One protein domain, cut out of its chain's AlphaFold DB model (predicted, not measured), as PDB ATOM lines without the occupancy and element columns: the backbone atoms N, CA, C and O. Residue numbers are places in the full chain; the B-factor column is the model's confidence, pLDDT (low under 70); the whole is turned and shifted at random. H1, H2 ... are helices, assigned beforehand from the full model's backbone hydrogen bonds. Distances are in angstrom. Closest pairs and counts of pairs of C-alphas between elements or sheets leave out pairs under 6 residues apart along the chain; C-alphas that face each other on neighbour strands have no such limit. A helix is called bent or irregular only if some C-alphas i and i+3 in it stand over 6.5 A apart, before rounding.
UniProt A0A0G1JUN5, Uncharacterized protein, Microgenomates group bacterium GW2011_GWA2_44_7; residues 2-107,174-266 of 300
ATOM      1  N   LEU A   2     -10.734  16.411 -36.118       37.84
ATOM      2  CA  LEU A   2     -10.547  15.047 -36.666       37.84
ATOM      3  C   LEU A   2      -9.803  14.998 -38.019       37.84
ATOM      4  O   LEU A   2      -9.014  14.084 -38.254       37.84
ATOM      5  N   SER A   3     -10.011  15.986 -38.897       45.31
ATOM      6  CA  SER A   3      -9.283  16.113 -40.172       45.31
ATOM      7  C   SER A   3      -7.790  16.407 -39.969       45.31
ATOM      8  O   SER A   3      -6.952  15.781 -40.613       45.31
ATOM      9  N   SER A   4      -7.453  17.284 -39.022       48.97
ATOM     10  CA  SER A   4      -6.078  17.646 -38.648       48.97
ATOM     11  C   SER A   4      -5.330  16.476 -37.996       48.97
ATOM     12  O   SER A   4      -4.175  16.218 -38.320       48.97
ATOM     13  N   ILE A   5      -6.010  15.694 -37.146       51.22
ATOM     14  CA  ILE A   5      -5.436  14.477 -36.549       51.22
ATOM     15  C   ILE A   5      -5.154  13.432 -37.633       51.22
ATOM     16  O   ILE A   5      -4.082  12.836 -37.645       51.22
ATOM     17  N   LYS A   6      -6.060  13.240 -38.602       57.12
ATOM     18  CA  LYS A   6      -5.811  12.335 -39.739       57.12
ATOM     19  C   LYS A   6      -4.592  12.761 -40.568       57.12
ATOM     20  O   LYS A   6      -3.865  11.891 -41.039       57.12
ATOM     21  N   GLN A   7      -4.340  14.063 -40.716       59.81
ATOM     22  CA  GLN A   7      -3.167  14.569 -41.437       59.81
ATOM     23  C   GLN A   7      -1.837  14.245 -40.735       59.81
ATOM     24  O   GLN A   7      -0.859  13.975 -41.429       59.81
ATOM     25  N   LEU A   8      -1.795  14.167 -39.397       58.78
ATOM     26  CA  LEU A   8      -0.585  13.773 -38.648       58.78
ATOM     27  C   LEU A   8      -0.110  12.348 -38.976       58.78
ATOM     28  O   LEU A   8       1.088  12.065 -38.895       58.78
ATOM     29  N   PHE A   9      -1.039  11.471 -39.369       64.44
ATOM     30  CA  PHE A   9      -0.779  10.065 -39.688       64.44
ATOM     31  C   PHE A   9      -0.704   9.769 -41.188       64.44
ATOM     32  O   PHE A   9      -0.449   8.625 -41.556       64.44
ATOM     33  N   LYS A  10      -0.926  10.763 -42.058       68.31
ATOM     34  CA  LYS A  10      -0.939  10.559 -43.508       68.31
ATOM     35  C   LYS A  10       0.478  10.676 -44.073       68.31
ATOM     36  O   LYS A  10       1.115  11.721 -43.937       68.31
ATOM     37  N   MET A  11       0.966   9.618 -44.716       74.00
ATOM     38  CA  MET A  11       2.165   9.696 -45.555       74.00
ATOM     39  C   MET A  11       1.862  10.393 -46.884       74.00
ATOM     40  O   MET A  11       0.751  10.301 -47.411       74.00
ATOM     41  N   ARG A  12       2.852  11.105 -47.433       70.44
ATOM     42  CA  ARG A  12       2.777  11.610 -48.811       70.44
ATOM     43  C   ARG A  12       3.079  10.471 -49.783       70.44
ATOM     44  O   ARG A  12       3.876   9.585 -49.472       70.44
ATOM     45  N   GLU A  13       2.463  10.511 -50.960       63.22
ATOM     46  CA  GLU A  13       2.734   9.543 -52.025       63.22
ATOM     47  C   GLU A  13       4.235   9.492 -52.355       63.22
ATOM     48  O   GLU A  13       4.916  10.518 -52.401       63.22
ATOM     49  N   GLY A  14       4.764   8.277 -52.529       67.12
ATOM     50  CA  GLY A  14       6.179   8.035 -52.831       67.12
ATOM     51  C   GLY A  14       7.135   8.027 -51.629       67.12
ATOM     52  O   GLY A  14       8.320   7.752 -51.815       67.12
ATOM     53  N   GLN A  15       6.665   8.283 -50.402       76.38
ATOM     54  CA  GLN A  15       7.492   8.171 -49.192       76.38
ATOM     55  C   GLN A  15       7.706   6.707 -48.765       76.38
ATOM     56  O   GLN A  15       6.834   5.855 -48.932       76.38
ATOM     57  N   ASN A  16       8.870   6.404 -48.180       85.00
ATOM     58  CA  ASN A  16       9.197   5.066 -47.685       85.00
ATOM     59  C   ASN A  16       8.774   4.895 -46.216       85.00
ATOM     60  O   ASN A  16       9.203   5.665 -45.365       85.00
ATOM     61  N   LEU A  17       7.976   3.865 -45.907       87.00
ATOM     62  CA  LEU A  17       7.432   3.660 -44.557       87.00
ATOM     63  C   LEU A  17       8.508   3.501 -43.483       87.00
ATOM     64  O   LEU A  17       8.366   4.071 -42.402       87.00
ATOM     65  N   VAL A  18       9.552   2.711 -43.755       90.19
ATOM     66  CA  VAL A  18      10.626   2.446 -42.785       90.19
ATOM     67  C   VAL A  18      11.352   3.747 -42.481       90.19
ATOM     68  O   VAL A  18      11.529   4.092 -41.318       90.19
ATOM     69  N   GLU A  19      11.688   4.502 -43.524       91.50
ATOM     70  CA  GLU A  19      12.323   5.812 -43.421       91.50
ATOM     71  C   GLU A  19      11.448   6.811 -42.652       91.50
ATOM     72  O   GLU A  19      11.935   7.439 -41.720       91.50
ATOM     73  N   GLU A  20      10.155   6.946 -42.972       90.50
ATOM     74  CA  GLU A  20       9.262   7.867 -42.246       90.50
ATOM     75  C   GLU A  20       9.057   7.464 -40.786       90.50
ATOM     76  O   GLU A  20       9.039   8.325 -39.906       90.50
ATOM     77  N   SER A  21       8.902   6.166 -40.519       91.31
ATOM     78  CA  SER A  21       8.748   5.651 -39.154       91.31
ATOM     79  C   SER A  21      10.015   5.908 -38.347       91.31
ATOM     80  O   SER A  21       9.933   6.378 -37.215       91.31
ATOM     81  N   PHE A  22      11.178   5.689 -38.964       93.69
ATOM     82  CA  PHE A  22      12.477   6.001 -38.385       93.69
ATOM     83  C   PHE A  22      12.627   7.499 -38.100       93.69
ATOM     84  O   PHE A  22      12.958   7.867 -36.980       93.69
ATOM     85  N   VAL A  23      12.320   8.378 -39.062       92.81
ATOM     86  CA  VAL A  23      12.380   9.837 -38.862       92.81
ATOM     87  C   VAL A  23      11.517  10.260 -37.678       92.81
ATOM     88  O   VAL A  23      11.987  10.996 -36.812       92.81
ATOM     89  N   ARG A  24      10.267   9.791 -37.617       92.12
ATOM     90  CA  ARG A  24       9.338  10.116 -36.525       92.12
ATOM     91  C   ARG A  24       9.835   9.599 -35.182       92.12
ATOM     92  O   ARG A  24       9.773  10.337 -34.203       92.12
ATOM     93  N   PHE A  25      10.345   8.370 -35.147       94.19
ATOM     94  CA  PHE A  25      10.952   7.788 -33.955       94.19
ATOM     95  C   PHE A  25      12.138   8.629 -33.467       94.19
ATOM     96  O   PHE A  25      12.155   9.029 -32.308       94.19
ATOM     97  N   THR A  26      13.080   8.965 -34.352       95.38
ATOM     98  CA  THR A  26      14.261   9.763 -34.000       95.38
ATOM     99  C   THR A  26      13.880  11.161 -33.521       95.38
ATOM    100  O   THR A  26      14.431  11.635 -32.532       95.38
ATOM    101  N   TYR A  27      12.902  11.815 -34.154       91.50
ATOM    102  CA  TYR A  27      12.397  13.107 -33.683       91.50
ATOM    103  C   TYR A  27      11.782  13.031 -32.295       91.50
ATOM    104  O   TYR A  27      12.076  13.873 -31.453       91.50
ATOM    105  N   LEU A  28      10.924  12.039 -32.064       92.38
ATOM    106  CA  LEU A  28      10.298  11.841 -30.766       92.38
ATOM    107  C   LEU A  28      11.358  11.575 -29.693       92.38
ATOM    108  O   LEU A  28      11.308  12.170 -28.623       92.38
ATOM    109  N   PHE A  29      12.337  10.730 -30.001       94.06
ATOM    110  CA  PHE A  29      13.470  10.458 -29.129       94.06
ATOM    111  C   PHE A  29      14.236  11.743 -28.774       94.06
ATOM    112  O   PHE A  29      14.414  12.032 -27.595       94.06
ATOM    113  N   LEU A  30      14.615  12.559 -29.765       94.38
ATOM    114  CA  LEU A  30      15.301  13.833 -29.518       94.38
ATOM    115  C   LEU A  30      14.440  14.814 -28.719       94.38
ATOM    116  O   LEU A  30      14.948  15.486 -27.829       94.38
ATOM    117  N   PHE A  31      13.137  14.876 -28.997       92.50
ATOM    118  CA  PHE A  31      12.207  15.708 -28.239       92.50
ATOM    119  C   PHE A  31      12.151  15.294 -26.763       92.50
ATOM    120  O   PHE A  31      12.232  16.148 -25.883       92.50
ATOM    121  N   ILE A  32      12.091  13.989 -26.479       93.88
ATOM    122  CA  ILE A  32      12.135  13.459 -25.109       93.88
ATOM    123  C   ILE A  32      13.458  13.821 -24.424       93.88
ATOM    124  O   ILE A  32      13.444  14.216 -23.261       93.88
ATOM    125  N   LEU A  33      14.590  13.742 -25.132       94.38
ATOM    126  CA  LEU A  33      15.884  14.157 -24.580       94.38
ATOM    127  C   LEU A  33      15.940  15.655 -24.273       94.38
ATOM    128  O   LEU A  33      16.478  16.040 -23.240       94.38
ATOM    129  N   VAL A  34      15.349  16.498 -25.118       94.56
ATOM    130  CA  VAL A  34      15.234  17.936 -24.837       94.56
ATOM    131  C   VAL A  34      14.381  18.186 -23.602       94.56
ATOM    132  O   VAL A  34      14.775  18.976 -22.752       94.56
ATOM    133  N   LEU A  35      13.249  17.493 -23.456       94.69
ATOM    134  CA  LEU A  35      12.435  17.595 -22.243       94.69
ATOM    135  C   LEU A  35      13.206  17.143 -20.999       94.69
ATOM    136  O   LEU A  35      13.114  17.799 -19.963       94.69
ATOM    137  N   ALA A  36      13.996  16.073 -21.105       95.38
ATOM    138  CA  ALA A  36      14.864  15.611 -20.027       95.38
ATOM    139  C   ALA A  36      15.881  16.696 -19.631       95.38
ATOM    140  O   ALA A  36      16.009  17.012 -18.450       95.38
ATOM    141  N   LEU A  37      16.538  17.325 -20.612       94.38
ATOM    142  CA  LEU A  37      17.505  18.408 -20.393       94.38
ATOM    143  C   LEU A  37      16.868  19.659 -19.787       94.38
ATOM    144  O   LEU A  37      17.402  20.225 -18.837       94.38
ATOM    145  N   ILE A  38      15.704  20.074 -20.284       94.12
ATOM    146  CA  ILE A  38      14.953  21.191 -19.698       94.12
ATOM    147  C   ILE A  38      14.595  20.872 -18.245       94.12
ATOM    148  O   ILE A  38      14.747  21.725 -17.376       94.12
ATOM    149  N   SER A  39      14.177  19.636 -17.964       94.44
ATOM    150  CA  SER A  39      13.818  19.208 -16.607       94.44
ATOM    151  C   SER A  39      15.021  19.201 -15.665       94.44
ATOM    152  O   SER A  39      14.876  19.512 -14.488       94.44
ATOM    153  N   VAL A  40      16.215  18.887 -16.175       92.06
ATOM    154  CA  VAL A  40      17.477  19.036 -15.442       92.06
ATOM    155  C   VAL A  40      17.733  20.497 -15.081       92.06
ATOM    156  O   VAL A  40      17.954  20.799 -13.915       92.06
ATOM    157  N   VAL A  41      17.690  21.395 -16.067       89.50
ATOM    158  CA  VAL A  41      17.985  22.825 -15.867       89.50
ATOM    159  C   VAL A  41      16.956  23.482 -14.944       89.50
ATOM    160  O   VAL A  41      17.294  24.377 -14.177       89.50
ATOM    161  N   ALA A  42      15.708  23.023 -14.997       91.44
ATOM    162  CA  ALA A  42      14.610  23.508 -14.170       91.44
ATOM    163  C   ALA A  42      14.490  22.798 -12.805       91.44
ATOM    164  O   ALA A  42      13.445  22.918 -12.170       91.44
ATOM    165  N   ASP A  43      15.482  21.997 -12.388       88.81
ATOM    166  CA  ASP A  43      15.473  21.213 -11.137       88.81
ATOM    167  C   ASP A  43      14.209  20.339 -10.937       88.81
ATOM    168  O   ASP A  43      13.808  19.988  -9.827       88.81
ATOM    169  N   SER A  44      13.579  19.927 -12.039       92.56
ATOM    170  CA  SER A  44      12.348  19.123 -12.090       92.56
ATOM    171  C   SER A  44      12.580  17.727 -12.680       92.56
ATOM    172  O   SER A  44      11.645  17.040 -13.100       92.56
ATOM    173  N   TYR A  45      13.832  17.257 -12.661       94.44
ATOM    174  CA  TYR A  45      14.208  15.971 -13.246       94.44
ATOM    175  C   TYR A  45      13.535  14.771 -12.566       94.44
ATOM    176  O   TYR A  45      13.114  13.842 -13.247       94.44
ATOM    177  N   ARG A  46      13.353  14.783 -11.235       92.75
ATOM    178  CA  ARG A  46      12.625  13.698 -10.540       92.75
ATOM    179  C   ARG A  46      11.175  13.558 -11.029       92.75
ATOM    180  O   ARG A  46      10.822  12.452 -11.434       92.75
ATOM    181  N   PRO A  47      10.350  14.628 -11.043       93.88
ATOM    182  CA  PRO A  47       9.029  14.588 -11.667       93.88
ATOM    183  C   PRO A  47       9.049  14.064 -13.106       93.88
ATOM    184  O   PRO A  47       8.229  13.218 -13.461       93.88
ATOM    185  N   PHE A  48      10.004  14.520 -13.923       95.50
ATOM    186  CA  PHE A  48      10.161  14.036 -15.294       95.50
ATOM    187  C   PHE A  48      10.379  12.518 -15.339       95.50
ATOM    188  O   PHE A  48       9.694  11.826 -16.091       95.50
ATOM    189  N   MET A  49      11.264  11.985 -14.490       94.62
ATOM    190  CA  MET A  49      11.523  10.547 -14.409       94.62
ATOM    191  C   MET A  49      10.275   9.753 -14.028       94.62
ATOM    192  O   MET A  49      10.058   8.688 -14.589       94.62
ATOM    193  N   THR A  50       9.405  10.273 -13.160       92.94
ATOM    194  CA  THR A  50       8.137   9.607 -12.814       92.94
ATOM    195  C   THR A  50       7.182   9.493 -14.009       92.94
ATOM    196  O   THR A  50       6.479   8.494 -14.143       92.94
ATOM    197  N   VAL A  51       7.158  10.491 -14.898       94.06
ATOM    198  CA  VAL A  51       6.245  10.533 -16.059       94.06
ATOM    199  C   VAL A  51       6.871   9.916 -17.318       94.06
ATOM    200  O   VAL A  51       6.162   9.544 -18.255       94.06
ATOM    201  N   PHE A  52       8.192   9.736 -17.348       94.00
ATOM    202  CA  PHE A  52       8.923   9.189 -18.491       94.00
ATOM    203  C   PHE A  52       8.354   7.866 -19.050       94.00
ATOM    204  O   PHE A  52       8.192   7.788 -20.272       94.00
ATOM    205  N   PRO A  53       7.960   6.853 -18.247       93.56
ATOM    206  CA  PRO A  53       7.408   5.608 -18.784       93.56
ATOM    207  C   PRO A  53       6.112   5.844 -19.564       93.56
ATOM    208  O   PRO A  53       5.904   5.253 -20.623       93.56
ATOM    209  N   PHE A  54       5.266   6.759 -19.085       93.75
ATOM    210  CA  PHE A  54       4.039   7.144 -19.776       93.75
ATOM    211  C   PHE A  54       4.346   7.814 -21.123       93.75
ATOM    212  O   PHE A  54       3.742   7.456 -22.135       93.75
ATOM    213  N   ILE A  55       5.333   8.718 -21.166       93.00
ATOM    214  CA  ILE A  55       5.784   9.364 -22.410       93.00
ATOM    215  C   ILE A  55       6.272   8.315 -23.419       93.00
ATOM    216  O   ILE A  55       5.905   8.374 -24.596       93.00
ATOM    217  N   VAL A  56       7.049   7.326 -22.965       91.50
ATOM    218  CA  VAL A  56       7.534   6.225 -23.813       91.50
ATOM    219  C   VAL A  56       6.371   5.398 -24.361       91.50
ATOM    220  O   VAL A  56       6.325   5.153 -25.567       91.50
ATOM    221  N   VAL A  57       5.401   5.011 -23.526       93.38
ATOM    222  CA  VAL A  57       4.224   4.231 -23.956       93.38
ATOM    223  C   VAL A  57       3.399   4.990 -24.996       93.38
ATOM    224  O   VAL A  57       3.070   4.428 -26.043       93.38
ATOM    225  N   VAL A  58       3.113   6.274 -24.760       92.00
ATOM    226  CA  VAL A  58       2.404   7.133 -25.726       92.00
ATOM    227  C   VAL A  58       3.187   7.235 -27.037       92.00
ATOM    228  O   VAL A  58       2.609   7.138 -28.122       92.00
ATOM    229  N   GLY A  59       4.509   7.364 -26.947       90.06
ATOM    230  CA  GLY A  59       5.415   7.372 -28.085       90.06
ATOM    231  C   GLY A  59       5.362   6.101 -28.930       90.06
ATOM    232  O   GLY A  59       5.192   6.158 -30.152       90.06
ATOM    233  N   VAL A  60       5.459   4.941 -28.281       91.94
ATOM    234  CA  VAL A  60       5.368   3.627 -28.932       91.94
ATOM    235  C   VAL A  60       3.991   3.434 -29.564       91.94
ATOM    236  O   VAL A  60       3.903   3.007 -30.718       91.94
ATOM    237  N   ALA A  61       2.917   3.801 -28.860       91.69
ATOM    238  CA  ALA A  61       1.556   3.734 -29.383       91.69
ATOM    239  C   ALA A  61       1.379   4.616 -30.629       91.69
ATOM    240  O   ALA A  61       0.776   4.181 -31.616       91.69
ATOM    241  N   TYR A  62       1.952   5.823 -30.626       90.81
ATOM    242  CA  TYR A  62       1.941   6.731 -31.771       90.81
ATOM    243  C   TYR A  62       2.635   6.125 -33.000       90.81
ATOM    244  O   TYR A  62       2.032   6.068 -34.076       90.81
ATOM    245  N   ILE A  63       3.867   5.626 -32.844       90.38
ATOM    246  CA  ILE A  63       4.634   5.015 -33.942       90.38
ATOM    247  C   ILE A  63       3.941   3.751 -34.461       90.38
ATOM    248  O   ILE A  63       3.800   3.573 -35.669       90.38
ATOM    249  N   THR A  64       3.433   2.909 -33.561       89.38
ATOM    250  CA  THR A  64       2.722   1.675 -33.924       89.38
ATOM    251  C   THR A  64       1.457   1.986 -34.717       89.38
ATOM    252  O   THR A  64       1.240   1.433 -35.794       89.38
ATOM    253  N   THR A  65       0.651   2.940 -34.242       89.19
ATOM    254  CA  THR A  65      -0.564   3.386 -34.939       89.19
ATOM    255  C   THR A  65      -0.236   3.966 -36.314       89.19
ATOM    256  O   THR A  65      -0.951   3.701 -37.283       89.19
ATOM    257  N   PHE A  66       0.852   4.734 -36.424       88.44
ATOM    258  CA  PHE A  66       1.330   5.258 -37.701       88.44
ATOM    259  C   PHE A  66       1.687   4.135 -38.685       88.44
ATOM    260  O   PHE A  66       1.219   4.165 -39.825       88.44
ATOM    261  N   ILE A  67       2.448   3.126 -38.247       87.62
ATOM    262  CA  ILE A  67       2.835   1.981 -39.082       87.62
ATOM    263  C   ILE A  67       1.595   1.213 -39.548       87.62
ATOM    264  O   ILE A  67       1.403   1.036 -40.752       87.62
ATOM    265  N   LEU A  68       0.723   0.816 -38.616       87.75
ATOM    266  CA  LEU A  68      -0.471   0.016 -38.909       87.75
ATOM    267  C   LEU A  68      -1.416   0.710 -39.896       87.75
ATOM    268  O   LEU A  68      -1.969   0.061 -40.779       87.75
ATOM    269  N   ARG A  69      -1.579   2.035 -39.790       85.00
ATOM    270  CA  ARG A  69      -2.453   2.796 -40.698       85.00
ATOM    271  C   ARG A  69      -1.917   2.914 -42.112       85.00
ATOM    272  O   ARG A  69      -2.707   3.069 -43.036       85.00
ATOM    273  N   ASN A  70      -0.601   2.895 -42.281       83.56
ATOM    274  CA  ASN A  70      -0.007   3.121 -43.588       83.56
ATOM    275  C   ASN A  70       0.373   1.803 -44.285       83.56
ATOM    276  O   ASN A  70       0.427   1.796 -45.512       83.56
ATOM    277  N   ILE A  71       0.561   0.684 -43.560       81.62
ATOM    278  CA  ILE A  71       1.129  -0.586 -44.069       81.62
ATOM    279  C   ILE A  71       0.468  -1.140 -45.346       81.62
ATOM    280  O   ILE A  71       1.136  -1.774 -46.159       81.62
ATOM    281  N   GLN A  72      -0.826  -0.881 -45.548       72.12
ATOM    282  CA  GLN A  72      -1.596  -1.392 -46.687       72.12
ATOM    283  C   GLN A  72      -1.342  -0.638 -48.006       72.12
ATOM    284  O   GLN A  72      -1.719  -1.121 -49.067       72.12
ATOM    285  N   SER A  73      -0.691   0.526 -47.970       66.06
ATOM    286  CA  SER A  73      -0.528   1.408 -49.139       66.06
ATOM    287  C   SER A  73       0.746   1.160 -49.970       66.06
ATOM    288  O   SER A  73       1.127   2.012 -50.771       66.06
ATOM    289  N   PHE A  74       1.442   0.023 -49.795       65.94
ATOM    290  CA  PHE A  74       2.865  -0.071 -50.160       65.94
ATOM    291  C   PHE A  74       3.290  -1.113 -51.196       65.94
ATOM    292  O   PHE A  74       2.797  -2.236 -51.272       65.94
ATOM    293  N   ASN A  75       4.364  -0.747 -51.906       63.44
ATOM    294  CA  ASN A  75       5.170  -1.632 -52.738       63.44
ATOM    295  C   ASN A  75       6.123  -2.482 -51.867       63.44
ATOM    296  O   ASN A  75       7.117  -1.988 -51.326       63.44
ATOM    297  N   LEU A  76       5.818  -3.778 -51.748       64.94
ATOM    298  CA  LEU A  76       6.459  -4.730 -50.829       64.94
ATOM    299  C   LEU A  76       7.967  -4.946 -51.053       64.94
ATOM    300  O   LEU A  76       8.668  -5.332 -50.119       64.94
ATOM    301  N   ARG A  77       8.499  -4.735 -52.266       65.94
ATOM    302  CA  ARG A  77       9.870  -5.171 -52.599       65.94
ATOM    303  C   ARG A  77      10.958  -4.302 -51.960       65.94
ATOM    304  O   ARG A  77      11.855  -4.839 -51.319       65.94
ATOM    305  N   ASN A  78      10.878  -2.978 -52.105       66.06
ATOM    306  CA  ASN A  78      11.872  -2.060 -51.526       66.06
ATOM    307  C   ASN A  78      11.777  -2.008 -49.995       66.06
ATOM    308  O   ASN A  78      12.793  -1.876 -49.319       66.06
ATOM    309  N   LEU A  79      10.568  -2.194 -49.457       78.12
ATOM    310  CA  LEU A  79      10.318  -2.279 -48.022       78.12
ATOM    311  C   LEU A  79      11.136  -3.405 -47.366       78.12
ATOM    312  O   LEU A  79      11.747  -3.191 -46.325       78.12
ATOM    313  N   ARG A  80      11.200  -4.586 -48.000       83.31
ATOM    314  CA  ARG A  80      11.945  -5.745 -47.476       83.31
ATOM    315  C   ARG A  80      13.442  -5.467 -47.336       83.31
ATOM    316  O   ARG A  80      14.033  -5.871 -46.342       83.31
ATOM    317  N   VAL A  81      14.048  -4.770 -48.299       90.25
ATOM    318  CA  VAL A  81      15.486  -4.453 -48.265       90.25
ATOM    319  C   VAL A  81      15.803  -3.487 -47.126       90.25
ATOM    320  O   VAL A  81      16.718  -3.744 -46.348       90.25
ATOM    321  N   ASP A  82      15.018  -2.416 -46.988       92.00
ATOM    322  CA  ASP A  82      15.207  -1.446 -45.907       92.00
ATOM    323  C   ASP A  82      15.014  -2.104 -44.528       92.00
ATOM    324  O   ASP A  82      15.818  -1.875 -43.628       92.00
ATOM    325  N   ILE A  83      14.016  -2.985 -44.372       92.56
ATOM    326  CA  ILE A  83      13.804  -3.753 -43.131       92.56
ATOM    327  C   ILE A  83      15.015  -4.633 -42.806       92.56
ATOM    328  O   ILE A  83      15.457  -4.645 -41.658       92.56
ATOM    329  N   LEU A  84      15.564  -5.351 -43.790       94.62
ATOM    330  CA  LEU A  84      16.721  -6.227 -43.578       94.62
ATOM    331  C   LEU A  84      17.953  -5.430 -43.145       94.62
ATOM    332  O   LEU A  84      18.622  -5.817 -42.191       94.62
ATOM    333  N   ILE A  85      18.228  -4.300 -43.801       96.12
ATOM    334  CA  ILE A  85      19.391  -3.464 -43.479       96.12
ATOM    335  C   ILE A  85      19.236  -2.821 -42.098       96.12
ATOM    336  O   ILE A  85      20.172  -2.853 -41.304       96.12
ATOM    337  N   ILE A  86      18.057  -2.290 -41.769       96.31
ATOM    338  CA  ILE A  86      17.795  -1.704 -40.445       96.31
ATOM    339  C   ILE A  86      17.860  -2.772 -39.345       96.31
ATOM    340  O   ILE A  86      18.439  -2.526 -38.290       96.31
ATOM    341  N   THR A  87      17.345  -3.977 -39.603       96.69
ATOM    342  CA  THR A  87      17.481  -5.113 -38.679       96.69
ATOM    343  C   THR A  87      18.947  -5.496 -38.483       96.69
ATOM    344  O   THR A  87      19.375  -5.696 -37.352       96.69
ATOM    345  N   PHE A  88      19.740  -5.543 -39.557       97.44
ATOM    346  CA  PHE A  88      21.181  -5.780 -39.466       97.44
ATOM    347  C   PHE A  88      21.878  -4.721 -38.598       97.44
ATOM    348  O   PHE A  88      22.622  -5.083 -37.689       97.44
ATOM    349  N   ILE A  89      21.591  -3.433 -38.817       97.75
ATOM    350  CA  ILE A  89      22.150  -2.333 -38.013       97.75
ATOM    351  C   ILE A  89      21.752  -2.481 -36.539       97.75
ATOM    352  O   ILE A  89      22.595  -2.296 -35.662       97.75
ATOM    353  N   LEU A  90      20.495  -2.835 -36.253       97.06
ATOM    354  CA  LEU A  90      20.010  -3.062 -34.890       97.06
ATOM    355  C   LEU A  90      20.772  -4.202 -34.208       97.06
ATOM    356  O   LEU A  90      21.320  -4.009 -33.124       97.06
ATOM    357  N   LEU A  91      20.838  -5.369 -34.853       96.88
ATOM    358  CA  LEU A  91      21.525  -6.541 -34.315       96.88
ATOM    359  C   LEU A  91      23.014  -6.266 -34.097       96.88
ATOM    360  O   LEU A  91      23.551  -6.624 -33.050       96.88
ATOM    361  N   PHE A  92      23.661  -5.582 -35.043       96.06
ATOM    362  CA  PHE A  92      25.054  -5.172 -34.906       96.06
ATOM    363  C   PHE A  92      25.249  -4.208 -33.735       96.06
ATOM    364  O   PHE A  92      26.169  -4.397 -32.947       96.06
ATOM    365  N   SER A  93      24.382  -3.203 -33.589       95.81
ATOM    366  CA  SER A  93      24.490  -2.210 -32.511       95.81
ATOM    367  C   SER A  93      24.325  -2.861 -31.138       95.81
ATOM    368  O   SER A  93      25.091  -2.565 -30.229       95.81
ATOM    369  N   VAL A  94      23.390  -3.811 -31.001       94.44
ATOM    370  CA  VAL A  94      23.217  -4.604 -29.773       94.44
ATOM    371  C   VAL A  94      24.431  -5.493 -29.512       94.44
ATOM    372  O   VAL A  94      24.925  -5.547 -28.387       94.44
ATOM    373  N   TRP A  95      24.930  -6.199 -30.531       93.25
ATOM    374  CA  TRP A  95      26.124  -7.035 -30.402       93.25
ATOM    375  C   TRP A  95      27.335  -6.208 -29.970       93.25
ATOM    376  O   TRP A  95      28.016  -6.574 -29.019       93.25
ATOM    377  N   ASN A  96      27.566  -5.066 -30.614       91.19
ATOM    378  CA  ASN A  96      28.697  -4.200 -30.329       91.19
ATOM    379  C   ASN A  96      28.577  -3.525 -28.954       91.19
ATOM    380  O   ASN A  96      29.545  -3.515 -28.197       91.19
ATOM    381  N   GLY A  97      27.382  -3.046 -28.594       87.19
ATOM    382  CA  GLY A  97      27.106  -2.457 -27.285       87.19
ATOM    383  C   GLY A  97      27.274  -3.441 -26.127       87.19
ATOM    384  O   GLY A  97      27.648  -3.024 -25.033       87.19
ATOM    385  N   ARG A  98      27.083  -4.753 -26.339       84.88
ATOM    386  CA  ARG A  98      27.376  -5.784 -25.318       84.88
ATOM    387  C   ARG A  98      28.856  -5.890 -24.958       84.88
ATOM    388  O   ARG A  98      29.162  -6.350 -23.865       84.88
ATOM    389  N   TYR A  99      29.762  -5.469 -25.842       80.50
ATOM    390  CA  TYR A  99      31.193  -5.378 -25.524       80.50
ATOM    391  C   TYR A  99      31.550  -4.104 -24.752       80.50
ATOM    392  O   TYR A  99      32.733  -3.844 -24.531       80.50
ATOM    393  N   PHE A 100      30.558  -3.314 -24.326       66.25
ATOM    394  CA  PHE A 100      30.760  -2.346 -23.258       66.25
ATOM    395  C   PHE A 100      31.272  -3.089 -22.021       66.25
ATOM    396  O   PHE A 100      30.564  -3.894 -21.419       66.25
ATOM    397  N   SER A 101      32.532  -2.845 -21.675       57.50
ATOM    398  CA  SER A 101      33.150  -3.414 -20.489       57.50
ATOM    399  C   SER A 101      33.093  -2.388 -19.370       57.50
ATOM    400  O   SER A 101      33.843  -1.415 -19.384       57.50
ATOM    401  N   GLU A 102      32.266  -2.660 -18.359       55.16
ATOM    402  CA  GLU A 102      32.286  -1.950 -17.070       55.16
ATOM    403  C   GLU A 102      33.695  -1.944 -16.445       55.16
ATOM    404  O   GLU A 102      34.039  -1.052 -15.677       55.16
ATOM    405  N   ARG A 103      34.542  -2.926 -16.798       45.69
ATOM    406  CA  ARG A 103      35.899  -3.095 -16.253       45.69
ATOM    407  C   ARG A 103      36.932  -2.117 -16.820       45.69
ATOM    408  O   ARG A 103      38.036  -2.078 -16.295       45.69
ATOM    409  N   ILE A 104      36.602  -1.362 -17.873       51.00
ATOM    410  CA  ILE A 104      37.471  -0.318 -18.458       51.00
ATOM    411  C   ILE A 104      36.823   1.057 -18.224       51.00
ATOM    412  O   ILE A 104      36.820   1.936 -19.081       51.00
ATOM    413  N   LEU A 105      36.208   1.241 -17.057       55.59
ATOM    414  CA  LEU A 105      35.907   2.567 -16.535       55.59
ATOM    415  C   LEU A 105      37.173   3.060 -15.844       55.59
ATOM    416  O   LEU A 105      37.304   2.988 -14.625       55.59
ATOM    417  N   ASP A 106      38.140   3.492 -16.652       46.62
ATOM    418  CA  ASP A 106      39.304   4.197 -16.137       46.62
ATOM    419  C   ASP A 106      38.788   5.540 -15.607       46.62
ATOM    420  O   ASP A 106      38.502   6.473 -16.362       46.62
ATOM    421  N   GLY A 107      38.532   5.580 -14.298       50.41
ATOM    422  CA  GLY A 107      37.771   6.630 -13.621       50.41
ATOM    423  C   GLY A 107      38.381   8.029 -13.712       50.41
ATOM    424  O   GLY A 107      37.781   8.962 -13.204       50.41
ATOM    425  N   GLY A 174      21.917  -0.774 -18.426       92.12
ATOM    426  CA  GLY A 174      21.343   0.373 -19.120       92.12
ATOM    427  C   GLY A 174      22.345   1.160 -19.961       92.12
ATOM    428  O   GLY A 174      21.992   1.614 -21.048       92.12
ATOM    429  N   PHE A 175      23.605   1.274 -19.538       91.81
ATOM    430  CA  PHE A 175      24.614   1.988 -20.328       91.81
ATOM    431  C   PHE A 175      24.855   1.317 -21.684       91.81
ATOM    432  O   PHE A 175      24.864   1.992 -22.713       91.81
ATOM    433  N   SER A 176      24.941  -0.016 -21.704       91.69
ATOM    434  CA  SER A 176      25.052  -0.802 -22.938       91.69
ATOM    435  C   SER A 176      23.829  -0.612 -23.847       91.69
ATOM    436  O   SER A 176      23.973  -0.469 -25.065       91.69
ATOM    437  N   VAL A 177      22.624  -0.531 -23.265       93.44
ATOM    438  CA  VAL A 177      21.384  -0.242 -24.008       93.44
ATOM    439  C   VAL A 177      21.422   1.158 -24.626       93.44
ATOM    440  O   VAL A 177      21.106   1.307 -25.806       93.44
ATOM    441  N   GLY A 178      21.850   2.170 -23.866       94.06
ATOM    442  CA  GLY A 178      22.019   3.536 -24.365       94.06
ATOM    443  C   GLY A 178      23.022   3.602 -25.519       94.06
ATOM    444  O   GLY A 178      22.708   4.099 -26.596       94.06
ATOM    445  N   LEU A 179      24.204   3.004 -25.360       93.44
ATOM    446  CA  LEU A 179      25.212   2.948 -26.426       93.44
ATOM    447  C   LEU A 179      24.674   2.269 -27.693       93.44
ATOM    448  O   LEU A 179      24.793   2.814 -28.794       93.44
ATOM    449  N   SER A 180      24.001   1.127 -27.527       94.94
ATOM    450  CA  SER A 180      23.371   0.393 -28.631       94.94
ATOM    451  C   SER A 180      22.332   1.250 -29.353       94.94
ATOM    452  O   SER A 180      22.278   1.259 -30.583       94.94
ATOM    453  N   LEU A 181      21.512   1.998 -28.607       95.75
ATOM    454  CA  LEU A 181      20.491   2.865 -29.184       95.75
ATOM    455  C   LEU A 181      21.117   4.042 -29.941       95.75
ATOM    456  O   LEU A 181      20.726   4.309 -31.077       95.75
ATOM    457  N   ALA A 182      22.099   4.727 -29.353       94.94
ATOM    458  CA  ALA A 182      22.795   5.832 -30.006       94.94
ATOM    459  C   ALA A 182      23.463   5.380 -31.319       94.94
ATOM    460  O   ALA A 182      23.299   6.035 -32.356       94.94
ATOM    461  N   GLN A 183      24.140   4.226 -31.310       95.69
ATOM    462  CA  GLN A 183      24.749   3.642 -32.507       95.69
ATOM    463  C   GLN A 183      23.697   3.255 -33.554       95.69
ATOM    464  O   GLN A 183      23.866   3.575 -34.736       95.69
ATOM    465  N   PHE A 184      22.598   2.626 -33.130       97.31
ATOM    466  CA  PHE A 184      21.509   2.215 -34.015       97.31
ATOM    467  C   PHE A 184      20.909   3.407 -34.763       97.31
ATOM    468  O   PHE A 184      20.795   3.373 -35.992       97.31
ATOM    469  N   ILE A 185      20.558   4.478 -34.044       97.25
ATOM    470  CA  ILE A 185      19.924   5.653 -34.647       97.25
ATOM    471  C   ILE A 185      20.923   6.402 -35.540       97.25
ATOM    472  O   ILE A 185      20.586   6.769 -36.669       97.25
ATOM    473  N   SER A 186      22.169   6.582 -35.099       96.31
ATOM    474  CA  SER A 186      23.199   7.260 -35.903       96.31
ATOM    475  C   SER A 186      23.464   6.532 -37.221       96.31
ATOM    476  O   SER A 186      23.430   7.124 -38.300       96.31
ATOM    477  N   THR A 187      23.655   5.215 -37.151       97.19
ATOM    478  CA  THR A 187      23.968   4.380 -38.318       97.19
ATOM    479  C   THR A 187      22.772   4.273 -39.264       97.19
ATOM    480  O   THR A 187      22.927   4.376 -40.481       97.19
ATOM    481  N   SER A 188      21.556   4.136 -38.730       97.81
ATOM    482  CA  SER A 188      20.330   4.132 -39.539       97.81
ATOM    483  C   SER A 188      20.119   5.469 -40.259       97.81
ATOM    484  O   SER A 188      19.716   5.497 -41.421       97.81
ATOM    485  N   THR A 189      20.461   6.585 -39.612       97.12
ATOM    486  CA  THR A 189      20.426   7.916 -40.235       97.12
ATOM    487  C   THR A 189      21.397   8.010 -41.411       97.12
ATOM    488  O   THR A 189      21.009   8.445 -42.497       97.12
ATOM    489  N   LEU A 190      22.638   7.549 -41.225       96.75
ATOM    490  CA  LEU A 190      23.639   7.480 -42.293       96.75
ATOM    491  C   LEU A 190      23.168   6.605 -43.460       96.75
ATOM    492  O   LEU A 190      23.300   7.003 -44.618       96.75
ATOM    493  N   TYR A 191      22.547   5.456 -43.171       97.44
ATOM    494  CA  TYR A 191      21.971   4.588 -44.195       97.44
ATOM    495  C   TYR A 191      20.949   5.338 -45.054       97.44
ATOM    496  O   TYR A 191      21.064   5.345 -46.284       97.44
ATOM    497  N   PHE A 192      19.972   6.001 -44.423       95.75
ATOM    498  CA  PHE A 192      18.938   6.740 -45.145       95.75
ATOM    499  C   PHE A 192      19.500   7.932 -45.920       95.75
ATOM    500  O   PHE A 192      19.084   8.156 -47.057       95.75
ATOM    501  N   LEU A 193      20.492   8.644 -45.377       95.44
ATOM    502  CA  LEU A 193      21.193   9.710 -46.093       95.44
ATOM    503  C   LEU A 193      21.893   9.184 -47.355       95.44
ATOM    504  O   LEU A 193      21.664   9.696 -48.453       95.44
ATOM    505  N   CYS A 194      22.699   8.128 -47.241       94.94
ATOM    506  CA  CYS A 194      23.388   7.536 -48.387       94.94
ATOM    507  C   CYS A 194      22.403   6.960 -49.413       94.94
ATOM    508  O   CYS A 194      22.587   7.135 -50.621       94.94
ATOM    509  N   ARG A 195      21.316   6.336 -48.948       93.38
ATOM    510  CA  ARG A 195      20.224   5.852 -49.799       93.38
ATOM    511  C   ARG A 195      19.557   6.988 -50.564       93.38
ATOM    512  O   ARG A 195      19.291   6.838 -51.755       93.38
ATOM    513  N   LEU A 196      19.335   8.127 -49.916       90.94
ATOM    514  CA  LEU A 196      18.776   9.315 -50.549       90.94
ATOM    515  C   LEU A 196      19.725   9.895 -51.614       90.94
ATOM    516  O   LEU A 196      19.252  10.389 -52.638       90.94
ATOM    517  N   LEU A 197      21.041   9.813 -51.400       91.44
ATOM    518  CA  LEU A 197      22.067  10.337 -52.311       91.44
ATOM    519  C   LEU A 197      22.338   9.435 -53.524       91.44
ATOM    520  O   LEU A 197      22.466   9.932 -54.642       91.44
ATOM    521  N   ARG A 198      22.482   8.122 -53.315       92.50
ATOM    522  CA  ARG A 198      23.003   7.177 -54.326       92.50
ATOM    523  C   ARG A 198      22.251   5.837 -54.378       92.50
ATOM    524  O   ARG A 198      22.664   4.935 -55.102       92.50
ATOM    525  N   GLY A 199      21.144   5.696 -53.648       91.12
ATOM    526  CA  GLY A 199      20.335   4.474 -53.594       91.12
ATOM    527  C   GLY A 199      20.787   3.468 -52.527       91.12
ATOM    528  O   GLY A 199      21.850   3.594 -51.917       91.12
ATOM    529  N   TRP A 200      19.957   2.446 -52.286       92.00
ATOM    530  CA  TRP A 200      20.120   1.511 -51.162       92.00
ATOM    531  C   TRP A 200      21.424   0.703 -51.209       92.00
ATOM    532  O   TRP A 200      22.008   0.447 -50.162       92.00
ATOM    533  N   LYS A 201      21.917   0.340 -52.405       94.94
ATOM    534  CA  LYS A 201      23.166  -0.428 -52.570       94.94
ATOM    535  C   LYS A 201      24.371   0.342 -52.036       94.94
ATOM    536  O   LYS A 201      25.146  -0.195 -51.254       94.94
ATOM    537  N   ALA A 202      24.494   1.609 -52.434       93.12
ATOM    538  CA  ALA A 202      25.559   2.488 -51.967       93.12
ATOM    539  C   ALA A 202      25.453   2.733 -50.456       93.12
ATOM    540  O   ALA A 202      26.463   2.690 -49.762       93.12
ATOM    541  N   GLY A 203      24.228   2.917 -49.944       94.31
ATOM    542  CA  GLY A 203      23.982   3.011 -48.505       94.31
ATOM    543  C   GLY A 203      24.435   1.768 -47.749       94.31
ATOM    544  O   GLY A 203      25.165   1.887 -46.774       94.31
ATOM    545  N   PHE A 204      24.079   0.574 -48.221       95.81
ATOM    546  CA  PHE A 204      24.479  -0.676 -47.580       95.81
ATOM    547  C   PHE A 204      26.001  -0.863 -47.553       95.81
ATOM    548  O   PHE A 204      26.559  -1.138 -46.494       95.81
ATOM    549  N   VAL A 205      26.683  -0.652 -48.686       96.69
ATOM    550  CA  VAL A 205      28.153  -0.750 -48.762       96.69
ATOM    551  C   VAL A 205      28.819   0.248 -47.816       96.69
ATOM    552  O   VAL A 205      29.737  -0.124 -47.088       96.69
ATOM    553  N   PHE A 206      28.336   1.493 -47.777       96.31
ATOM    554  CA  PHE A 206      28.845   2.497 -46.847       96.31
ATOM    555  C   PHE A 206      28.674   2.057 -45.390       96.31
ATOM    556  O   PHE A 206      29.620   2.151 -44.619       96.31
ATOM    557  N   ILE A 207      27.503   1.529 -45.018       97.00
ATOM    558  CA  ILE A 207      27.251   1.046 -43.655       97.00
ATOM    559  C   ILE A 207      28.158  -0.122 -43.281       97.00
ATOM    560  O   ILE A 207      28.646  -0.146 -42.156       97.00
ATOM    561  N   LEU A 208      28.432  -1.059 -44.193       96.12
ATOM    562  CA  LEU A 208      29.402  -2.124 -43.927       96.12
ATOM    563  C   LEU A 208      30.787  -1.534 -43.635       96.12
ATOM    564  O   LEU A 208      31.372  -1.823 -42.597       96.12
ATOM    565  N   LEU A 209      31.286  -0.643 -44.493       96.44
ATOM    566  CA  LEU A 209      32.587  -0.005 -44.270       96.44
ATOM    567  C   LEU A 209      32.616   0.816 -42.972       96.44
ATOM    568  O   LEU A 209      33.610   0.794 -42.253       96.44
ATOM    569  N   PHE A 210      31.525   1.515 -42.659       95.25
ATOM    570  CA  PHE A 210      31.406   2.344 -41.467       95.25
ATOM    571  C   PHE A 210      31.368   1.513 -40.181       95.25
ATOM    572  O   PHE A 210      32.103   1.816 -39.246       95.25
ATOM    573  N   LEU A 211      30.542   0.462 -40.127       94.00
ATOM    574  CA  LEU A 211      30.373  -0.378 -38.938       94.00
ATOM    575  C   LEU A 211      31.592  -1.255 -38.649       94.00
ATOM    576  O   LEU A 211      31.889  -1.498 -37.485       94.00
ATOM    577  N   PHE A 212      32.309  -1.703 -39.682       92.31
ATOM    578  CA  PHE A 212      33.533  -2.494 -39.524       92.31
ATOM    579  C   PHE A 212      34.806  -1.636 -39.446       92.31
ATOM    580  O   PHE A 212      35.909  -2.174 -39.348       92.31
ATOM    581  N   ASN A 213      34.682  -0.305 -39.449       93.44
ATOM    582  CA  ASN A 213      35.805   0.577 -39.163       93.44
ATOM    583  C   ASN A 213      36.180   0.508 -37.671       93.44
ATOM    584  O   ASN A 213      35.315   0.597 -36.796       93.44
ATOM    585  N   TYR A 214      37.481   0.403 -37.387       86.75
ATOM    586  CA  TYR A 214      38.005   0.296 -36.023       86.75
ATOM    587  C   TYR A 214      37.543   1.438 -35.109       86.75
ATOM    588  O   TYR A 214      37.111   1.179 -33.986       86.75
ATOM    589  N   TYR A 215      37.577   2.685 -35.588       86.19
ATOM    590  CA  TYR A 215      37.181   3.837 -34.779       86.19
ATOM    591  C   TYR A 215      35.700   3.786 -34.430       86.19
ATOM    592  O   TYR A 215      35.352   3.980 -33.270       86.19
ATOM    593  N   THR A 216      34.833   3.447 -35.389       88.25
ATOM    594  CA  THR A 216      33.400   3.277 -35.125       88.25
ATOM    595  C   THR A 216      33.167   2.203 -34.069       88.25
ATOM    596  O   THR A 216      32.430   2.448 -33.118       88.25
ATOM    597  N   LEU A 217      33.807   1.035 -34.201       87.50
ATOM    598  CA  LEU A 217      33.692  -0.071 -33.246       87.50
ATOM    599  C   LEU A 217      34.129   0.329 -31.838       87.50
ATOM    600  O   LEU A 217      33.400   0.094 -30.880       87.50
ATOM    601  N   TYR A 218      35.317   0.920 -31.717       85.12
ATOM    602  CA  TYR A 218      35.906   1.284 -30.434       85.12
ATOM    603  C   TYR A 218      35.102   2.386 -29.742       85.12
ATOM    604  O   TYR A 218      34.723   2.268 -28.579       85.12
ATOM    605  N   PHE A 219      34.789   3.444 -30.482       84.88
ATOM    606  CA  PHE A 219      34.173   4.638 -29.936       84.88
ATOM    607  C   PHE A 219      32.704   4.424 -29.530       84.88
ATOM    608  O   PHE A 219      32.261   4.880 -28.477       84.88
ATOM    609  N   SER A 220      31.949   3.643 -30.307       87.69
ATOM    610  CA  SER A 220      30.553   3.309 -29.976       87.69
ATOM    611  C   SER A 220      30.391   2.425 -28.738       87.69
ATOM    612  O   SER A 220      29.279   2.275 -28.237       87.69
ATOM    613  N   ARG A 221      31.488   1.865 -28.214       86.19
ATOM    614  CA  ARG A 221      31.494   1.118 -26.953       86.19
ATOM    615  C   ARG A 221      31.725   1.997 -25.736       86.19
ATOM    616  O   ARG A 221      31.466   1.522 -24.649       86.19
ATOM    617  N   GLY A 222      32.230   3.221 -25.862       83.62
ATOM    618  CA  GLY A 222      32.502   4.076 -24.700       83.62
ATOM    619  C   GLY A 222      31.445   5.159 -24.497       83.62
ATOM    620  O   GLY A 222      30.801   5.594 -25.450       83.62
ATOM    621  N   MET A 223      31.281   5.633 -23.259       86.50
ATOM    622  CA  MET A 223      30.373   6.739 -22.910       86.50
ATOM    623  C   MET A 223      30.948   8.099 -23.308       86.50
ATOM    624  O   MET A 223      31.195   8.967 -22.480       86.50
ATOM    625  N   TRP A 224      31.174   8.269 -24.596       86.94
ATOM    626  CA  TRP A 224      31.780   9.451 -25.172       86.94
ATOM    627  C   TRP A 224      30.729  10.378 -25.792       86.94
ATOM    628  O   TRP A 224      29.712   9.912 -26.326       86.94
ATOM    629  N   SER A 225      30.975  11.691 -25.773       88.56
ATOM    630  CA  SER A 225      30.011  12.668 -26.295       88.56
ATOM    631  C   SER A 225      29.860  12.639 -27.814       88.56
ATOM    632  O   SER A 225      28.784  12.956 -28.333       88.56
ATOM    633  N   GLU A 226      30.863  12.142 -28.538       87.19
ATOM    634  CA  GLU A 226      30.810  12.012 -29.991       87.19
ATOM    635  C   GLU A 226      29.734  11.001 -30.444       87.19
ATOM    636  O   GLU A 226      29.313  11.049 -31.598       87.19
ATOM    637  N   ASN A 227      29.218  10.122 -29.566       89.06
ATOM    638  CA  ASN A 227      28.205   9.125 -29.952       89.06
ATOM    639  C   ASN A 227      26.872   9.806 -30.258       89.06
ATOM    640  O   ASN A 227      26.212   9.494 -31.249       89.06
ATOM    641  N   LEU A 228      26.500  10.786 -29.432       92.19
ATOM    642  CA  LEU A 228      25.324  11.612 -29.683       92.19
ATOM    643  C   LEU A 228      25.631  12.745 -30.658       92.19
ATOM    644  O   LEU A 228      24.762  13.095 -31.449       92.19
ATOM    645  N   GLN A 229      26.860  13.263 -30.695       91.81
ATOM    646  CA  GLN A 229      27.259  14.203 -31.744       91.81
ATOM    647  C   GLN A 229      27.063  13.605 -33.146       91.81
ATOM    648  O   GLN A 229      26.527  14.278 -34.026       91.81
ATOM    649  N   LEU A 230      27.470  12.346 -33.353       91.75
ATOM    650  CA  LEU A 230      27.304  11.634 -34.617       91.75
ATOM    651  C   LEU A 230      25.826  11.595 -35.022       91.75
ATOM    652  O   LEU A 230      25.492  11.952 -36.152       91.75
ATOM    653  N   LEU A 231      24.938  11.232 -34.090       94.12
ATOM    654  CA  LEU A 231      23.494  11.269 -34.309       94.12
ATOM    655  C   LEU A 231      23.029  12.669 -34.721       94.12
ATOM    656  O   LEU A 231      22.383  12.826 -35.753       94.12
ATOM    657  N   LEU A 232      23.343  13.679 -33.913       94.38
ATOM    658  CA  LEU A 232      22.824  15.034 -34.076       94.38
ATOM    659  C   LEU A 232      23.279  15.665 -35.397       94.38
ATOM    660  O   LEU A 232      22.449  16.162 -36.159       94.38
ATOM    661  N   ILE A 233      24.570  15.570 -35.728       92.31
ATOM    662  CA  ILE A 233      25.111  16.109 -36.982       92.31
ATOM    663  C   ILE A 233      24.497  15.395 -38.185       92.31
ATOM    664  O   ILE A 233      23.996  16.046 -39.102       92.31
ATOM    665  N   TRP A 234      24.509  14.061 -38.212       93.06
ATOM    666  CA  TRP A 234      24.042  13.350 -39.401       93.06
ATOM    667  C   TRP A 234      22.530  13.389 -39.552       93.06
ATOM    668  O   TRP A 234      22.043  13.422 -40.683       93.06
ATOM    669  N   PHE A 235      21.781  13.463 -38.450       94.75
ATOM    670  CA  PHE A 235      20.337  13.653 -38.507       94.75
ATOM    671  C   PHE A 235      19.993  15.050 -39.008       94.75
ATOM    672  O   PHE A 235      19.142  15.171 -39.889       94.75
ATOM    673  N   TYR A 236      20.719  16.082 -38.567       92.38
ATOM    674  CA  TYR A 236      20.629  17.415 -39.160       92.38
ATOM    675  C   TYR A 236      20.879  17.391 -40.674       92.38
ATOM    676  O   TYR A 236      20.015  17.821 -41.437       92.38
ATOM    677  N   VAL A 237      22.023  16.856 -41.119       92.00
ATOM    678  CA  VAL A 237      22.391  16.815 -42.546       92.00
ATOM    679  C   VAL A 237      21.336  16.066 -43.355       92.00
ATOM    680  O   VAL A 237      20.916  16.531 -44.416       92.00
ATOM    681  N   TYR A 238      20.867  14.928 -42.845       93.69
ATOM    682  CA  TYR A 238      19.815  14.139 -43.472       93.69
ATOM    683  C   TYR A 238      18.507  14.924 -43.625       93.69
ATOM    684  O   TYR A 238      17.960  14.992 -44.729       93.69
ATOM    685  N   LEU A 239      18.021  15.557 -42.556       91.44
ATOM    686  CA  LEU A 239      16.778  16.329 -42.572       91.44
ATOM    687  C   LEU A 239      16.879  17.570 -43.448       91.44
ATOM    688  O   LEU A 239      15.958  17.849 -44.217       91.44
ATOM    689  N   PHE A 240      18.006  18.274 -43.377       88.88
ATOM    690  CA  PHE A 240      18.279  19.441 -44.198       88.88
ATOM    691  C   PHE A 240      18.308  19.066 -45.682       88.88
ATOM    692  O   PHE A 240      17.573  19.641 -46.484       88.88
ATOM    693  N   TYR A 241      19.090  18.048 -46.054       89.38
ATOM    694  CA  TYR A 241      19.211  17.608 -47.443       89.38
ATOM    695  C   TYR A 241      17.885  17.060 -47.989       89.38
ATOM    696  O   TYR A 241      17.472  17.403 -49.101       89.38
ATOM    697  N   ARG A 242      17.164  16.255 -47.196       87.38
ATOM    698  CA  ARG A 242      15.835  15.755 -47.565       87.38
ATOM    699  C   ARG A 242      14.825  16.895 -47.704       87.38
ATOM    700  O   ARG A 242      14.079  16.921 -48.684       87.38
ATOM    701  N   GLY A 243      14.814  17.838 -46.764       83.12
ATOM    702  CA  GLY A 243      13.957  19.020 -46.784       83.12
ATOM    703  C   GLY A 243      14.218  19.904 -47.997       83.12
ATOM    704  O   GLY A 243      13.269  20.293 -48.677       83.12
ATOM    705  N   TRP A 244      15.487  20.132 -48.336       83.19
ATOM    706  CA  TRP A 244      15.893  20.870 -49.530       83.19
ATOM    707  C   TRP A 244      15.423  20.178 -50.814       83.19
ATOM    708  O   TRP A 244      14.737  20.794 -51.631       83.19
ATOM    709  N   ARG A 245      15.693  18.872 -50.958       83.94
ATOM    710  CA  ARG A 245      15.281  18.085 -52.131       83.94
ATOM    711  C   ARG A 245      13.761  18.055 -52.314       83.94
ATOM    712  O   ARG A 245      13.280  18.111 -53.441       83.94
ATOM    713  N   GLN A 246      13.010  17.956 -51.217       84.56
ATOM    714  CA  GLN A 246      11.543  17.889 -51.229       84.56
ATOM    715  C   GLN A 246      10.869  19.269 -51.174       84.56
ATOM    716  O   GLN A 246       9.641  19.329 -51.143       84.56
ATOM    717  N   ARG A 247      11.642  20.366 -51.124       81.62
ATOM    718  CA  ARG A 247      11.147  21.737 -50.885       81.62
ATOM    719  C   ARG A 247      10.198  21.822 -49.678       81.62
ATOM    720  O   ARG A 247       9.179  22.505 -49.708       81.62
ATOM    721  N   SER A 248      10.513  21.084 -48.615       79.69
ATOM    722  CA  SER A 248       9.682  20.972 -47.417       79.69
ATOM    723  C   SER A 248      10.221  21.869 -46.309       79.69
ATOM    724  O   SER A 248      11.174  21.501 -45.619       79.69
ATOM    725  N   LEU A 249       9.574  23.020 -46.100       77.12
ATOM    726  CA  LEU A 249       9.918  23.933 -45.007       77.12
ATOM    727  C   LEU A 249       9.839  23.235 -43.644       77.12
ATOM    728  O   LEU A 249      10.703  23.439 -42.804       77.12
ATOM    729  N   THR A 250       8.859  22.350 -43.446       83.00
ATOM    730  CA  THR A 250       8.711  21.587 -42.201       83.00
ATOM    731  C   THR A 250       9.954  20.761 -41.879       83.00
ATOM    732  O   THR A 250      10.393  20.764 -40.738       83.00
ATOM    733  N   LEU A 251      10.551  20.081 -42.867       80.50
ATOM    734  CA  LEU A 251      11.770  19.290 -42.649       80.50
ATOM    735  C   LEU A 251      12.993  20.178 -42.401       80.50
ATOM    736  O   LEU A 251      13.832  19.827 -41.577       80.50
ATOM    737  N   LEU A 252      13.075  21.325 -43.080       77.31
ATOM    738  CA  LEU A 252      14.152  22.296 -42.878       77.31
ATOM    739  C   LEU A 252      14.103  22.917 -41.477       77.31
ATOM    740  O   LEU A 252      15.124  22.973 -40.802       77.31
ATOM    741  N   VAL A 253      12.919  23.330 -41.020       78.56
ATOM    742  CA  VAL A 253      12.713  23.862 -39.664       78.56
ATOM    743  C   VAL A 253      12.988  22.784 -38.626       78.56
ATOM    744  O   VAL A 253      13.661  23.034 -37.633       78.56
ATOM    745  N   ALA A 254      12.514  21.564 -38.859       84.62
ATOM    746  CA  ALA A 254      12.702  20.482 -37.912       84.62
ATOM    747  C   ALA A 254      14.187  20.043 -37.817       84.62
ATOM    748  O   ALA A 254      14.624  19.605 -36.754       84.62
ATOM    749  N   ALA A 255      15.005  20.291 -38.850       85.44
ATOM    750  CA  ALA A 255      16.462  20.139 -38.790       85.44
ATOM    751  C   ALA A 255      17.137  21.080 -37.768       85.44
ATOM    752  O   ALA A 255      18.240  20.787 -37.313       85.44
ATOM    753  N   ALA A 256      16.486  22.168 -37.342       85.81
ATOM    754  CA  ALA A 256      17.022  23.036 -36.296       85.81
ATOM    755  C   ALA A 256      17.110  22.334 -34.933       85.81
ATOM    756  O   ALA A 256      18.009  22.650 -34.162       85.81
ATOM    757  N   LEU A 257      16.225  21.368 -34.648       88.38
ATOM    758  CA  LEU A 257      16.209  20.643 -33.375       88.38
ATOM    759  C   LEU A 257      17.527  19.897 -33.099       88.38
ATOM    760  O   LEU A 257      18.128  20.159 -32.065       88.38
ATOM    761  N   PRO A 258      18.022  18.997 -33.973       90.38
ATOM    762  CA  PRO A 258      19.286  18.314 -33.711       90.38
ATOM    763  C   PRO A 258      20.502  19.253 -33.669       90.38
ATOM    764  O   PRO A 258      21.475  18.950 -32.989       90.38
ATOM    765  N   VAL A 259      20.475  20.390 -34.376       88.06
ATOM    766  CA  VAL A 259      21.574  21.371 -34.315       88.06
ATOM    767  C   VAL A 259      21.548  22.149 -33.015       88.06
ATOM    768  O   VAL A 259      22.589  22.315 -32.391       88.06
ATOM    769  N   SER A 260      20.378  22.627 -32.590       86.81
ATOM    770  CA  SER A 260      20.271  23.392 -31.351       86.81
ATOM    771  C   SER A 260      20.637  22.534 -30.150       86.81
ATOM    772  O   SER A 260      21.283  23.027 -29.235       86.81
ATOM    773  N   THR A 261      20.322  21.238 -30.165       89.44
ATOM    774  CA  THR A 261      20.678  20.349 -29.058       89.44
ATOM    775  C   THR A 261      22.170  20.087 -28.930       89.44
ATOM    776  O   THR A 261      22.598  19.796 -27.817       89.44
ATOM    777  N   LEU A 262      22.985  20.252 -29.984       89.56
ATOM    778  CA  LEU A 262      24.444  20.066 -29.905       89.56
ATOM    779  C   LEU A 262      25.090  20.893 -28.789       89.56
ATOM    780  O   LEU A 262      26.064  20.426 -28.204       89.56
ATOM    781  N   MET A 263      24.528  22.056 -28.433       87.75
ATOM    782  CA  MET A 263      25.077  22.916 -27.373       87.75
ATOM    783  C   MET A 263      25.121  22.245 -25.999       87.75
ATOM    784  O   MET A 263      25.943  22.615 -25.172       87.75
ATOM    785  N   PHE A 264      24.281  21.233 -25.782       89.81
ATOM    786  CA  PHE A 264      24.253  20.464 -24.542       89.81
ATOM    787  C   PHE A 264      25.154  19.228 -24.586       89.81
ATOM    788  O   PHE A 264      25.344  18.590 -23.561       89.81
ATOM    789  N   TYR A 265      25.692  18.849 -25.747       88.44
ATOM    790  CA  TYR A 265      26.493  17.628 -25.893       88.44
ATOM    791  C   TYR A 265      27.949  17.914 -26.242       88.44
ATOM    792  O   TYR A 265      28.828  17.222 -25.731       88.44
ATOM    793  N   ARG A 266      28.213  18.896 -27.118       87.50
ATOM    794  CA  ARG A 266      29.566  19.278 -27.535       87.50
ATOM    795  C   ARG A 266      29.573  20.629 -28.258       87.50
ATOM    796  O   ARG A 266      29.041  20.742 -29.362       87.50
TER     797      ARG A 266
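This is residues 2 to 107 and 174 to 266 of the 300 residues of an uncharacterized protein of Microgenomates group bacterium GW2011_GWA2_44_7 (UniProt A0A0G1JUN5). What is the main picture? H5 runs through the middle with H4, H6 and H8 packed round it, while the long hairpin of H2 and H3 makes a wing to one side, H3 touching H2 alone. H9 and H10 fold back along H8, and residues 2 to 7 of H1 stick out. How is it made up? The printed part has 199 residues with ten named helices, H1 to H10 in chain order, and no named strand: the class is all helix. H4, H5 and H6 form an up-and-down bundle, each running against the one before. The whole is compact, with a radius of gyration of the C-alphas of 17.5 A and spans of 52 by 42 by 28 A.

What does the longest helix touch? H3, residues 45 to 73, forms a helical hairpin with H2, residues 17 to 41, at a shallow tilt of 12 degrees; their closest C-alphas, Ser 39 and Tyr 45, are 4.7 A apart. With residues 17 to 18 alone H2 touches H4, residues 76 to 97, the closest C-alphas being Val 18 and Asp 82 at 6.8 A. What touches H5? H5, residues 174 to 198, touches H4, closest C-alphas Ser 93 and Ser 180 at 4.8 A, and H8, residues 226 to 245, closest C-alphas Ser 186 and Leu 231 at 4.3 A. With residues 187 to 195 alone it forms a helical hairpin with H6, residues 200 to 211, closest C-alphas Cys 194 and Gly 203 at 4.6 A. And beyond H8? Its residues 239 to 244 alone touch H9, residues 249 to 254, in a helical hairpin, closest C-alphas Gly 243 and Leu 251 at 4.7 A. Its residues 229 to 236 alone touch H10, residues 256 to 264, closest C-alphas Leu 232 and Pro 258 at 4.8 A. H1, residues 2 to 8, and H7, residues 214 to 219, touch no helix. Are the backbone O i to N i+4 pairs within hydrogen-bond range? Every pair is in H1, H2, H5, H6, H7 and H9, against 21 of 25 in H3, 17 of 18 in H4, 15 of 16 in H8 and 2 of 5 in H10, where 5 of 6 O i to N i+3 pairs are.

How long are the longer helices? H3 measures 41.4 A from first to last C-alpha, H2 36.1 A, H5 35.9 A, H4 31.4 A and H8 27.7 A. H3 has a kink of 44 degrees near residue 52 and is irregular, C-alphas 69 and 72 being 7.4 A apart. Where are the anchors? H1 begins at C-alpha 2 (-10.547, 15.047, -36.666), and H10 ends at C-alpha 264 (24.253, 20.464, -24.542).

How far does it reach? The two C-alphas farthest apart, those of Ser 3 and Asp 106, are 55.5 A apart. Is anything missing? Residues 108 to 173 are not printed, and C-alphas 107 and 174 are 18.4 A apart across the cut; of the links printed whole, none is long. Where is confidence low? The mean pLDDT of the printed part is 86.5, and residues 2 to 10, 13 to 14, 73 to 78 and 100 to 107 are under 70.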